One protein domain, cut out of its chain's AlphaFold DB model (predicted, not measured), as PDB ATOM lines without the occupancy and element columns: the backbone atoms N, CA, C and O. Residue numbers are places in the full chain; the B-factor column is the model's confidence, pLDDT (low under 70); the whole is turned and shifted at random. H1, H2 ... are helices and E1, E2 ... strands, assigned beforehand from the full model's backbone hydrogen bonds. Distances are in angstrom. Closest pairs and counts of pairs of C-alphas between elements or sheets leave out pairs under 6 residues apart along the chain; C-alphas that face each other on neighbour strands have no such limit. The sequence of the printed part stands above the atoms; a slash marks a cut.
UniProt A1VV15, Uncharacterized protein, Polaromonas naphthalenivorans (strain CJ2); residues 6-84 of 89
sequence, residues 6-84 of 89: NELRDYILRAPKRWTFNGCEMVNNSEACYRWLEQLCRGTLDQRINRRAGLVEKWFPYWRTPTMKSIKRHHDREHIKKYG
ATOM      1  N   ASN A   6     108.785 131.138 198.597       79.69
ATOM      2  CA  ASN A   6     107.856 131.575 197.551       79.69
ATOM      3  C   ASN A   6     108.576 132.036 196.278       79.69
ATOM      4  O   ASN A   6     108.082 131.794 195.184       79.69
ATOM      5  N   GLU A   7     109.752 132.647 196.413       75.31
ATOM      6  CA  GLU A   7     110.580 133.092 195.288       75.31
ATOM      7  C   GLU A   7     111.195 131.883 194.556       75.31
ATOM      8  O   GLU A   7     111.247 131.846 193.329       75.31
ATOM      9  N   LEU A   8     111.577 130.841 195.305       80.19
ATOM     10  CA  LEU A   8     112.002 129.552 194.743       80.19
ATOM     11  C   LEU A   8     110.865 128.836 194.009       80.19
ATOM     12  O   LEU A   8     111.079 128.311 192.920       80.19
ATOM     13  N   ARG A   9     109.652 128.823 194.578       81.94
ATOM     14  CA  ARG A   9     108.476 128.264 193.894       81.94
ATOM     15  C   ARG A   9     108.165 129.017 192.605       81.94
ATOM     16  O   ARG A   9     107.915 128.369 191.595       81.94
ATOM     17  N   ASP A  10     108.213 130.346 192.625       80.69
ATOM     18  CA  ASP A  10     107.967 131.159 191.430       80.69
ATOM     19  C   ASP A  10     109.010 130.877 190.343       80.69
ATOM     20  O   ASP A  10     108.654 130.659 189.184       80.69
ATOM     21  N   TYR A  11     110.284 130.758 190.736       81.25
ATOM     22  CA  TYR A  11     111.359 130.346 189.837       81.25
ATOM     23  C   TYR A  11     111.083 128.979 189.200       81.25
ATOM     24  O   TYR A  11     111.147 128.841 187.984       81.25
ATOM     25  N   ILE A  12     110.725 127.970 189.995       82.56
ATOM     26  CA  ILE A  12     110.441 126.622 189.481       82.56
ATOM     27  C   ILE A  12     109.248 126.630 188.512       82.56
ATOM     28  O   ILE A  12     109.272 125.910 187.516       82.56
ATOM     29  N   LEU A  13     108.216 127.432 188.791       82.12
ATOM     30  CA  LEU A  13     106.979 127.446 188.008       82.12
ATOM     31  C   LEU A  13     107.077 128.252 186.711       82.12
ATOM     32  O   LEU A  13     106.455 127.863 185.724       82.12
ATOM     33  N   ARG A  14     107.807 129.373 186.701       78.88
ATOM     34  CA  ARG A  14     107.832 130.288 185.544       78.88
ATOM     35  C   ARG A  14     109.166 130.315 184.802       78.88
ATOM     36  O   ARG A  14     109.241 130.963 183.759       78.88
ATOM     37  N   ALA A  15     110.208 129.634 185.289       78.81
ATOM     38  CA  ALA A  15     111.495 129.633 184.594       78.81
ATOM     39  C   ALA A  15     111.328 128.972 183.231       78.81
ATOM     40  O   ALA A  15     110.704 127.909 183.138       78.81
ATOM     41  N   PRO A  16     111.924 129.544 182.174       77.94
ATOM     42  CA  PRO A  16     112.004 128.834 180.914       77.94
ATOM     43  C   PRO A  16     112.751 127.513 181.137       77.94
ATOM     44  O   PRO A  16     113.739 127.442 181.871       77.94
ATOM     45  N   LYS A  17     112.291 126.429 180.506       82.81
ATOM     46  CA  LYS A  17     113.026 125.158 180.558       82.81
ATOM     47  C   LYS A  17     114.404 125.368 179.928       82.81
ATOM     48  O   LYS A  17     114.512 126.045 178.909       82.81
ATOM     49  N   ARG A  18     115.449 124.765 180.510       82.31
ATOM     50  CA  ARG A  18     116.843 124.927 180.039       82.31
ATOM     51  C   ARG A  18     117.006 124.624 178.555       82.31
ATOM     52  O   ARG A  18     117.769 125.302 177.884       82.31
ATOM     53  N   TRP A  19     116.265 123.638 178.067       82.50
ATOM     54  CA  TRP A  19     116.228 123.267 176.665       82.50
ATOM     55  C   TRP A  19     114.782 123.259 176.195       82.50
ATOM     56  O   TRP A  19     113.929 122.602 176.799       82.50
ATOM     57  N   THR A  20     114.506 124.009 175.136       86.31
ATOM     58  CA  THR A  20     113.192 124.078 174.492       86.31
ATOM     59  C   THR A  20     113.361 123.986 172.989       86.31
ATOM     60  O   THR A  20     114.320 124.529 172.454       86.31
ATOM     61  N   PHE A  21     112.421 123.351 172.300       84.00
ATOM     62  CA  PHE A  21     112.377 123.386 170.842       84.00
ATOM     63  C   PHE A  21     111.526 124.565 170.376       84.00
ATOM     64  O   PHE A  21     110.378 124.696 170.796       84.00
ATOM     65  N   ASN A  22     112.085 125.408 169.508       83.56
ATOM     66  CA  ASN A  22     111.358 126.475 168.824       83.56
ATOM     67  C   ASN A  22     111.098 126.059 167.369       83.56
ATOM     68  O   ASN A  22     111.754 126.536 166.445       83.56
ATOM     69  N   GLY A  23     110.194 125.093 167.186       84.06
ATOM     70  CA  GLY A  23     109.835 124.537 165.878       84.06
ATOM     71  C   GLY A  23     110.949 123.691 165.256       84.06
ATOM     72  O   GLY A  23     110.876 122.467 165.295       84.06
ATOM     73  N   CYS A  24     111.977 124.341 164.709       85.50
ATOM     74  CA  CYS A  24     113.059 123.694 163.957       85.50
ATOM     75  C   CYS A  24     114.386 123.610 164.722       85.50
ATOM     76  O   CYS A  24     115.256 122.834 164.341       85.50
ATOM     77  N   GLU A  25     114.556 124.391 165.792       83.25
ATOM     78  CA  GLU A  25     115.837 124.508 166.492       83.25
ATOM     79  C   GLU A  25     115.709 124.235 167.988       83.25
ATOM     80  O   GLU A  25     114.700 124.553 168.629       83.25
ATOM     81  N   MET A  26     116.767 123.653 168.552       88.75
ATOM     82  CA  MET A  26     116.904 123.443 169.986       88.75
ATOM     83  C   MET A  26     117.525 124.695 170.611       88.75
ATOM     84  O   MET A  26     118.688 125.016 170.380       88.75
ATOM     85  N   VAL A  27     116.742 125.407 171.415       85.00
ATOM     86  CA  VAL A  27     117.144 126.653 172.068       85.00
ATOM     87  C   VAL A  27     117.589 126.361 173.498       85.00
ATOM     88  O   VAL A  27     116.877 125.709 174.271       85.00
ATOM     89  N   ASN A  28     118.773 126.863 173.847       87.31
ATOM     90  CA  ASN A  28     119.311 126.813 175.198       87.31
ATOM     91  C   ASN A  28     118.925 128.085 175.967       87.31
ATOM     92  O   ASN A  28     119.441 129.163 175.690       87.31
ATOM     93  N   ASN A  29     118.072 127.950 176.980       84.56
ATOM     94  CA  ASN A  29     117.647 129.053 177.848       84.56
ATOM     95  C   ASN A  29     118.456 129.135 179.153       84.56
ATOM     96  O   ASN A  29     118.037 129.803 180.098       84.56
ATOM     97  N   SER A  30     119.598 128.446 179.256       80.94
ATOM     98  CA  SER A  30     120.392 128.411 180.493       80.94
ATOM     99  C   SER A  30     120.816 129.807 180.937       80.94
ATOM    100  O   SER A  30     120.731 130.108 182.124       80.94
ATOM    101  N   GLU A  31     121.201 130.685 180.004       80.94
ATOM    102  CA  GLU A  31     121.545 132.070 180.336       80.94
ATOM    103  C   GLU A  31     120.353 132.821 180.944       80.94
ATOM    104  O   GLU A  31     120.499 133.454 181.990       80.94
ATOM    105  N   ALA A  32     119.164 132.704 180.347       77.44
ATOM    106  CA  ALA A  32     117.953 133.331 180.870       77.44
ATOM    107  C   ALA A  32     117.632 132.834 182.290       77.44
ATOM    108  O   ALA A  32     117.345 133.639 183.176       77.44
ATOM    109  N   CYS A  33     117.768 131.528 182.543       81.56
ATOM    110  CA  CYS A  33     117.607 130.951 183.877       81.56
ATOM    111  C   CYS A  33     118.615 131.514 184.888       81.56
ATOM    112  O   CYS A  33     118.228 131.887 185.997       81.56
ATOM    113  N   TYR A  34     119.896 131.610 184.517       80.69
ATOM    114  CA  TYR A  34     120.935 132.141 185.402       80.69
ATOM    115  C   TYR A  34     120.751 133.630 185.692       80.69
ATOM    116  O   TYR A  34     120.863 134.036 186.847       80.69
ATOM    117  N   ARG A  35     120.397 134.431 184.682       80.94
ATOM    118  CA  ARG A  35     120.035 135.848 184.850       80.94
ATOM    119  C   ARG A  35     118.877 136.005 185.822       80.94
ATOM    120  O   ARG A  35     118.878 136.900 186.663       80.94
ATOM    121  N   TRP A  36     117.885 135.129 185.727       80.00
ATOM    122  CA  TRP A  36     116.714 135.223 186.579       80.00
ATOM    123  C   TRP A  36     117.013 134.820 188.030       80.00
ATOM    124  O   TRP A  36     116.606 135.524 188.956       80.00
ATOM    125  N   LEU A  37     117.820 133.772 188.233       80.44
ATOM    126  CA  LEU A  37     118.395 133.405 189.535       80.44
ATOM    127  C   LEU A  37     119.233 134.539 190.136       80.44
ATOM    128  O   LEU A  37     119.087 134.868 191.309       80.44
ATOM    129  N   GLU A  38     120.083 135.176 189.333       82.88
ATOM    130  CA  GLU A  38     120.877 136.328 189.755       82.88
ATOM    131  C   GLU A  38     119.971 137.470 190.238       82.88
ATOM    132  O   GLU A  38     120.172 138.013 191.323       82.88
ATOM    133  N   GLN A  39     118.936 137.805 189.468       75.94
ATOM    134  CA  GLN A  39     117.971 138.848 189.814       75.94
ATOM    135  C   GLN A  39     117.141 138.507 191.056       75.94
ATOM    136  O   GLN A  39     116.719 139.401 191.797       75.94
ATOM    137  N   LEU A  40     116.851 137.227 191.289       76.75
ATOM    138  CA  LEU A  40     116.254 136.735 192.531       76.75
ATOM    139  C   LEU A  40     117.194 136.986 193.708       76.75
ATOM    140  O   LEU A  40     116.754 137.519 194.723       76.75
ATOM    141  N   CYS A  41     118.481 136.689 193.552       78.81
ATOM    142  CA  CYS A  41     119.496 136.858 194.588       78.81
ATOM    143  C   CYS A  41     119.928 138.313 194.827       78.81
ATOM    144  O   CYS A  41     120.404 138.603 195.915       78.81
ATOM    145  N   ARG A  42     119.800 139.225 193.854       76.38
ATOM    146  CA  ARG A  42     120.334 140.604 193.941       76.38
ATOM    147  C   ARG A  42     119.276 141.715 194.039       76.38
ATOM    148  O   ARG A  42     119.646 142.866 194.236       76.38
ATOM    149  N   GLY A  43     117.984 141.397 193.898       69.31
ATOM    150  CA  GLY A  43     116.903 142.395 193.859       69.31
ATOM    151  C   GLY A  43     116.408 142.877 195.229       69.31
ATOM    152  O   GLY A  43     116.389 142.111 196.197       69.31
ATOM    153  N   THR A  44     115.944 144.129 195.292       75.00
ATOM    154  CA  THR A  44     115.194 144.661 196.446       75.00
ATOM    155  C   THR A  44     113.827 143.977 196.580       75.00
ATOM    156  O   THR A  44     113.340 143.338 195.640       75.00
ATOM    157  N   LEU A  45     113.182 144.097 197.747       71.88
ATOM    158  CA  LEU A  45     111.851 143.519 197.979       71.88
ATOM    159  C   LEU A  45     110.828 144.006 196.936       71.88
ATOM    160  O   LEU A  45     110.113 143.184 196.367       71.88
ATOM    161  N   ASP A  46     110.829 145.299 196.610       72.19
ATOM    162  CA  ASP A  46     109.939 145.876 195.594       72.19
ATOM    163  C   ASP A  46     110.201 145.310 194.198       72.19
ATOM    164  O   ASP A  46     109.266 144.962 193.480       72.19
ATOM    165  N   GLN A  47     111.470 145.147 193.809       72.88
ATOM    166  CA  GLN A  47     111.820 144.532 192.525       72.88
ATOM    167  C   GLN A  47     111.326 143.087 192.434       72.88
ATOM    168  O   GLN A  47     110.887 142.653 191.370       72.88
ATOM    169  N   ARG A  48     111.365 142.342 193.544       73.25
ATOM    170  CA  ARG A  48     110.830 140.977 193.622       73.25
ATOM    171  C   ARG A  48     109.300 140.953 193.532       73.25
ATOM    172  O   ARG A  48     108.752 140.152 192.778       73.25
ATOM    173  N   ILE A  49     108.610 141.856 194.235       72.44
ATOM    174  CA  ILE A  49     107.143 141.997 194.180       72.44
ATOM    175  C   ILE A  49     106.685 142.371 192.764       72.44
ATOM    176  O   ILE A  49     105.801 141.715 192.213       72.44
ATOM    177  N   ASN A  50     107.325 143.364 192.145       73.62
ATOM    178  CA  ASN A  50     107.004 143.808 190.786       73.62
ATOM    179  C   ASN A  50     107.197 142.678 189.766       73.62
ATOM    180  O   ASN A  50     106.340 142.453 188.912       73.62
ATOM    181  N   ARG A  51     108.271 141.895 189.904       71.25
ATOM    182  CA  ARG A  51     108.529 140.727 189.055       71.25
ATOM    183  C   ARG A  51     107.459 139.644 189.215       71.25
ATOM    184  O   ARG A  51     106.978 139.121 188.211       71.25
ATOM    185  N   ARG A  52     107.025 139.356 190.450       69.50
ATOM    186  CA  ARG A  52     105.905 138.434 190.728       69.50
ATOM    187  C   ARG A  52     104.598 138.901 190.090       69.50
ATOM    188  O   ARG A  52     103.871 138.076 189.536       69.50
ATOM    189  N   ALA A  53     104.340 140.206 190.119       73.56
ATOM    190  CA  ALA A  53     103.189 140.834 189.478       73.56
ATOM    191  C   ALA A  53     103.274 140.863 187.936       73.56
ATOM    192  O   ALA A  53     102.360 141.362 187.289       73.56
ATOM    193  N   GLY A  54     104.359 140.353 187.334       65.75
ATOM    194  CA  GLY A  54     104.565 140.403 185.885       65.75
ATOM    195  C   GLY A  54     104.808 141.820 185.364       65.75
ATOM    196  O   GLY A  54     104.739 142.054 184.159       65.75
ATOM    197  N   LEU A  55     105.104 142.772 186.256       67.94
ATOM    198  CA  LEU A  55     105.489 144.122 185.882       67.94
ATOM    199  C   LEU A  55     106.914 144.052 185.340       67.94
ATOM    200  O   LEU A  55     107.896 144.074 186.084       67.94
ATOM    201  N   VAL A  56     107.008 143.911 184.021       58.94
ATOM    202  CA  VAL A  56     108.268 144.005 183.289       58.94
ATOM    203  C   VAL A  56     108.847 145.383 183.583       58.94
ATOM    204  O   VAL A  56     108.205 146.401 183.305       58.94
ATOM    205  N   GLU A  57     110.048 145.422 184.168       57.06
ATOM    206  CA  GLU A  57     110.826 146.656 184.255       57.06
ATOM    207  C   GLU A  57     110.871 147.231 182.838       57.06
ATOM    208  O   GLU A  57     111.417 146.595 181.933       57.06
ATOM    209  N   LYS A  58     110.208 148.379 182.615       53.59
ATOM    210  CA  LYS A  58     110.188 149.017 181.297       53.59
ATOM    211  C   LYS A  58     111.632 149.108 180.842       53.59
ATOM    212  O   LYS A  58     112.436 149.767 181.500       53.59
ATOM    213  N   TRP A  59     111.953 148.439 179.738       43.34
ATOM    214  CA  TRP A  59     113.245 148.606 179.103       43.34
ATOM    215  C   TRP A  59     113.391 150.098 178.816       43.34
ATOM    216  O   TRP A  59     112.634 150.682 178.040       43.34
ATOM    217  N   PHE A  60     114.298 150.742 179.540       51.59
ATOM    218  CA  PHE A  60     114.659 152.113 179.254       51.59
ATOM    219  C   PHE A  60     115.775 152.056 178.225       51.59
ATOM    220  O   PHE A  60     116.731 151.298 178.417       51.59
ATOM    221  N   PRO A  61     115.694 152.851 177.149       46.38
ATOM    222  CA  PRO A  61     116.777 152.895 176.197       46.38
ATOM    223  C   PRO A  61     118.070 153.272 176.929       46.38
ATOM    224  O   PRO A  61     118.086 154.087 177.857       46.38
ATOM    225  N   TYR A  62     119.140 152.628 176.482       44.62
ATOM    226  CA  TYR A  62     120.530 152.536 176.950       44.62
ATOM    227  C   TYR A  62     121.256 153.875 177.218       44.62
ATOM    228  O   TYR A  62     122.456 153.915 177.463       44.62
ATOM    229  N   TRP A  63     120.543 154.998 177.226       53.22
ATOM    230  CA  TRP A  63     121.069 156.358 177.343       53.22
ATOM    231  C   TRP A  63     120.914 156.982 178.740       53.22
ATOM    232  O   TRP A  63     121.156 158.181 178.899       53.22
ATOM    233  N   ARG A  64     120.471 156.223 179.752       54.88
ATOM    234  CA  ARG A  64     120.170 156.777 181.088       54.88
ATOM    235  C   ARG A  64     121.383 156.955 182.002       54.88
ATOM    236  O   ARG A  64     121.358 157.860 182.829       54.88
ATOM    237  N   THR A  65     122.439 156.153 181.867       65.25
ATOM    238  CA  THR A  65     123.602 156.242 182.767       65.25
ATOM    239  C   THR A  65     124.696 157.162 182.198       65.25
ATOM    240  O   THR A  65     124.925 157.167 180.981       65.25
ATOM    241  N   PRO A  66     125.406 157.943 183.040       71.00
ATOM    242  CA  PRO A  66     126.489 158.825 182.590       71.00
ATOM    243  C   PRO A  66     127.575 158.093 181.790       71.00
ATOM    244  O   PRO A  66     128.030 158.592 180.761       71.00
ATOM    245  N   THR A  67     127.932 156.877 182.212       72.94
ATOM    246  CA  THR A  67     128.919 156.017 181.546       72.94
ATOM    247  C   THR A  67     128.494 155.663 180.123       72.94
ATOM    248  O   THR A  67     129.274 155.814 179.187       72.94
ATOM    249  N   MET A  68     127.233 155.276 179.916       68.50
ATOM    250  CA  MET A  68     126.744 154.905 178.585       68.50
ATOM    251  C   MET A  68     126.544 156.112 177.666       68.50
ATOM    252  O   MET A  68     126.828 156.020 176.472       68.50
ATOM    253  N   LYS A  69     126.175 157.287 178.205       73.44
ATOM    254  CA  LYS A  69     126.231 158.547 177.440       73.44
ATOM    255  C   LYS A  69     127.648 158.866 176.965       73.44
ATOM    256  O   LYS A  69     127.819 159.463 175.904       73.44
ATOM    257  N   SER A  70     128.671 158.514 177.741       76.31
ATOM    258  CA  SER A  70     130.069 158.684 177.332       76.31
ATOM    259  C   SER A  70     130.472 157.694 176.239       76.31
ATOM    260  O   SER A  70     131.075 158.124 175.259       76.31
ATOM    261  N   ILE A  71     130.054 156.424 176.338       78.12
ATOM    262  CA  ILE A  71     130.259 155.411 175.284       78.12
ATOM    263  C   ILE A  71     129.603 155.856 173.970       78.12
ATOM    264  O   ILE A  71     130.266 155.863 172.936       78.12
ATOM    265  N   LYS A  72     128.347 156.330 174.012       76.62
ATOM    266  CA  LYS A  72     127.655 156.880 172.834       76.62
ATOM    267  C   LYS A  72     128.441 158.027 172.202       76.62
ATOM    268  O   LYS A  72     128.762 157.976 171.025       76.62
ATOM    269  N   ARG A  73     128.801 159.040 172.998       81.94
ATOM    270  CA  ARG A  73     129.543 160.216 172.509       81.94
ATOM    271  C   ARG A  73     130.907 159.859 171.924       81.94
ATOM    272  O   ARG A  73     131.432 160.629 171.125       81.94
ATOM    273  N   HIS A  74     131.526 158.776 172.384       84.38
ATOM    274  CA  HIS A  74     132.767 158.274 171.810       84.38
ATOM    275  C   HIS A  74     132.502 157.579 170.472       84.38
ATOM    276  O   HIS A  74     133.123 157.945 169.481       84.38
ATOM    277  N   HIS A  75     131.526 156.670 170.423       78.31
ATOM    278  CA  HIS A  75     131.136 155.978 169.197       78.31
ATOM    279  C   HIS A  75     130.708 156.958 168.098       78.31
ATOM    280  O   HIS A  75     131.196 156.865 166.981       78.31
ATOM    281  N   ASP A  76     129.881 157.950 168.431       78.56
ATOM    282  CA  ASP A  76     129.454 159.009 167.515       78.56
ATOM    283  C   ASP A  76     130.659 159.789 166.963       78.56
ATOM    284  O   ASP A  76     130.749 160.038 165.765       78.56
ATOM    285  N   ARG A  77     131.638 160.122 167.817       81.88
ATOM    286  CA  ARG A  77     132.872 160.806 167.398       81.88
ATOM    287  C   ARG A  77     133.710 159.958 166.447       81.88
ATOM    288  O   ARG A  77     134.178 160.480 165.440       81.88
ATOM    289  N   GLU A  78     133.898 158.681 166.749       80.88
ATOM    290  CA  GLU A  78     134.639 157.763 165.877       80.88
ATOM    291  C   GLU A  78     133.908 157.539 164.547       80.88
ATOM    292  O   GLU A  78     134.537 157.513 163.490       80.88
ATOM    293  N   HIS A  79     132.575 157.484 164.565       73.62
ATOM    294  CA  HIS A  79     131.764 157.364 163.356       73.62
ATOM    295  C   HIS A  79     131.882 158.601 162.456       73.62
ATOM    296  O   HIS A  79     132.064 158.464 161.249       73.62
ATOM    297  N   ILE A  80     131.847 159.806 163.036       76.81
ATOM    298  CA  ILE A  80     132.064 161.064 162.302       76.81
ATOM    299  C   ILE A  80     133.480 161.124 161.734       76.81
ATOM    300  O   ILE A  80     133.648 161.480 160.575       76.81
ATOM    301  N   LYS A  81     134.505 160.754 162.512       74.56
ATOM    302  CA  LYS A  81     135.890 160.721 162.015       74.56
ATOM    303  C   LYS A  81     136.053 159.766 160.837       74.56
ATOM    304  O   LYS A  81     136.797 160.064 159.911       74.56
ATOM    305  N   LYS A  82     135.375 158.619 160.891       75.12
ATOM    306  CA  LYS A  82     135.492 157.566 159.883       75.12
ATOM    307  C   LYS A  82     134.666 157.840 158.623       75.12
ATOM    308  O   LYS A  82     135.101 157.462 157.542       75.12
ATOM    309  N   TYR A  83     133.497 158.468 158.752       72.88
ATOM    310  CA  TYR A  83     132.523 158.585 157.658       72.88
ATOM    311  C   TYR A  83     132.087 160.020 157.324       72.88
ATOM    312  O   TYR A  83     131.391 160.218 156.339       72.88
ATOM    313  N   GLY A  84     132.497 161.033 158.089       66.44
ATOM    314  CA  GLY A  84     132.337 162.451 157.748       66.44
ATOM    315  C   GLY A  84     130.950 163.071 157.963       66.44
ATOM    316  O   GLY A  84     130.816 164.280 157.796       66.44
TER     317      GLY A  84
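What this domain is: This is residues 6 to 84 of the 89 residues of an uncharacterized protein of Polaromonas naphthalenivorans (strain CJ2) (UniProt A1VV15). A loose body of three helices, H1, H2 and H3, has the small hairpin of E1 and E2 at one end, and a long link leads from it to the lone helix H4, whose residues 73 to 83 stick out far from the rest. The printed part has 79 residues, with the named elements in the order H1, E1, E2, H2, H3, H4, and it is mostly helix. The two strands make an antiparallel sheet. The whole is extended and flat, with a radius of gyration of the C-alphas of 18.5 A and spans of 54 by 39 by 18 A.

How they stand to each other: H1, residues 6 to 14, and H2, residues 30 to 42, only just touch, with 3 pairs of C-alphas within 8 A, the closest being Glu 7 and Leu 40 at 7.3 A. H2 touches with residues 36 to 40 alone. The two run opposite ways at a shallow tilt of 19 degrees. E1, residues 19 to 22, and E2, residues 25 to 28, form a hairpin, their directions at 145 degrees; N 22 and O 25 are 2.9 A apart, and N 27 and O 20 2.8 A, within hydrogen-bond range. H3, residues 45 to 52, is close to H2 but not clearly touching, the closest C-alphas, Leu 40 and Arg 48, being 7.0 A apart. H4, residues 66 to 83, is apart from H1, H2 and H3. In H1, H2, H3 and H4 every O i to N i+4 pair is within hydrogen-bond range.

Where its parts are: H1 begins at C-alpha 6 (107.856, 131.575, 197.551). H2 is 18.2 A long. H4, 25.7 A long, ends at C-alpha 83 (132.523, 158.585, 157.658).

The domain as a whole: The C-alphas of Asn 6 and Gly 84, the two farthest apart, are 56.0 A apart. The printed part has no cut. The link from H3 to H4, residues 53 to 65, is long. Mean pLDDT of the printed part is 74.8, and residues 54 to 65 are among those under 70.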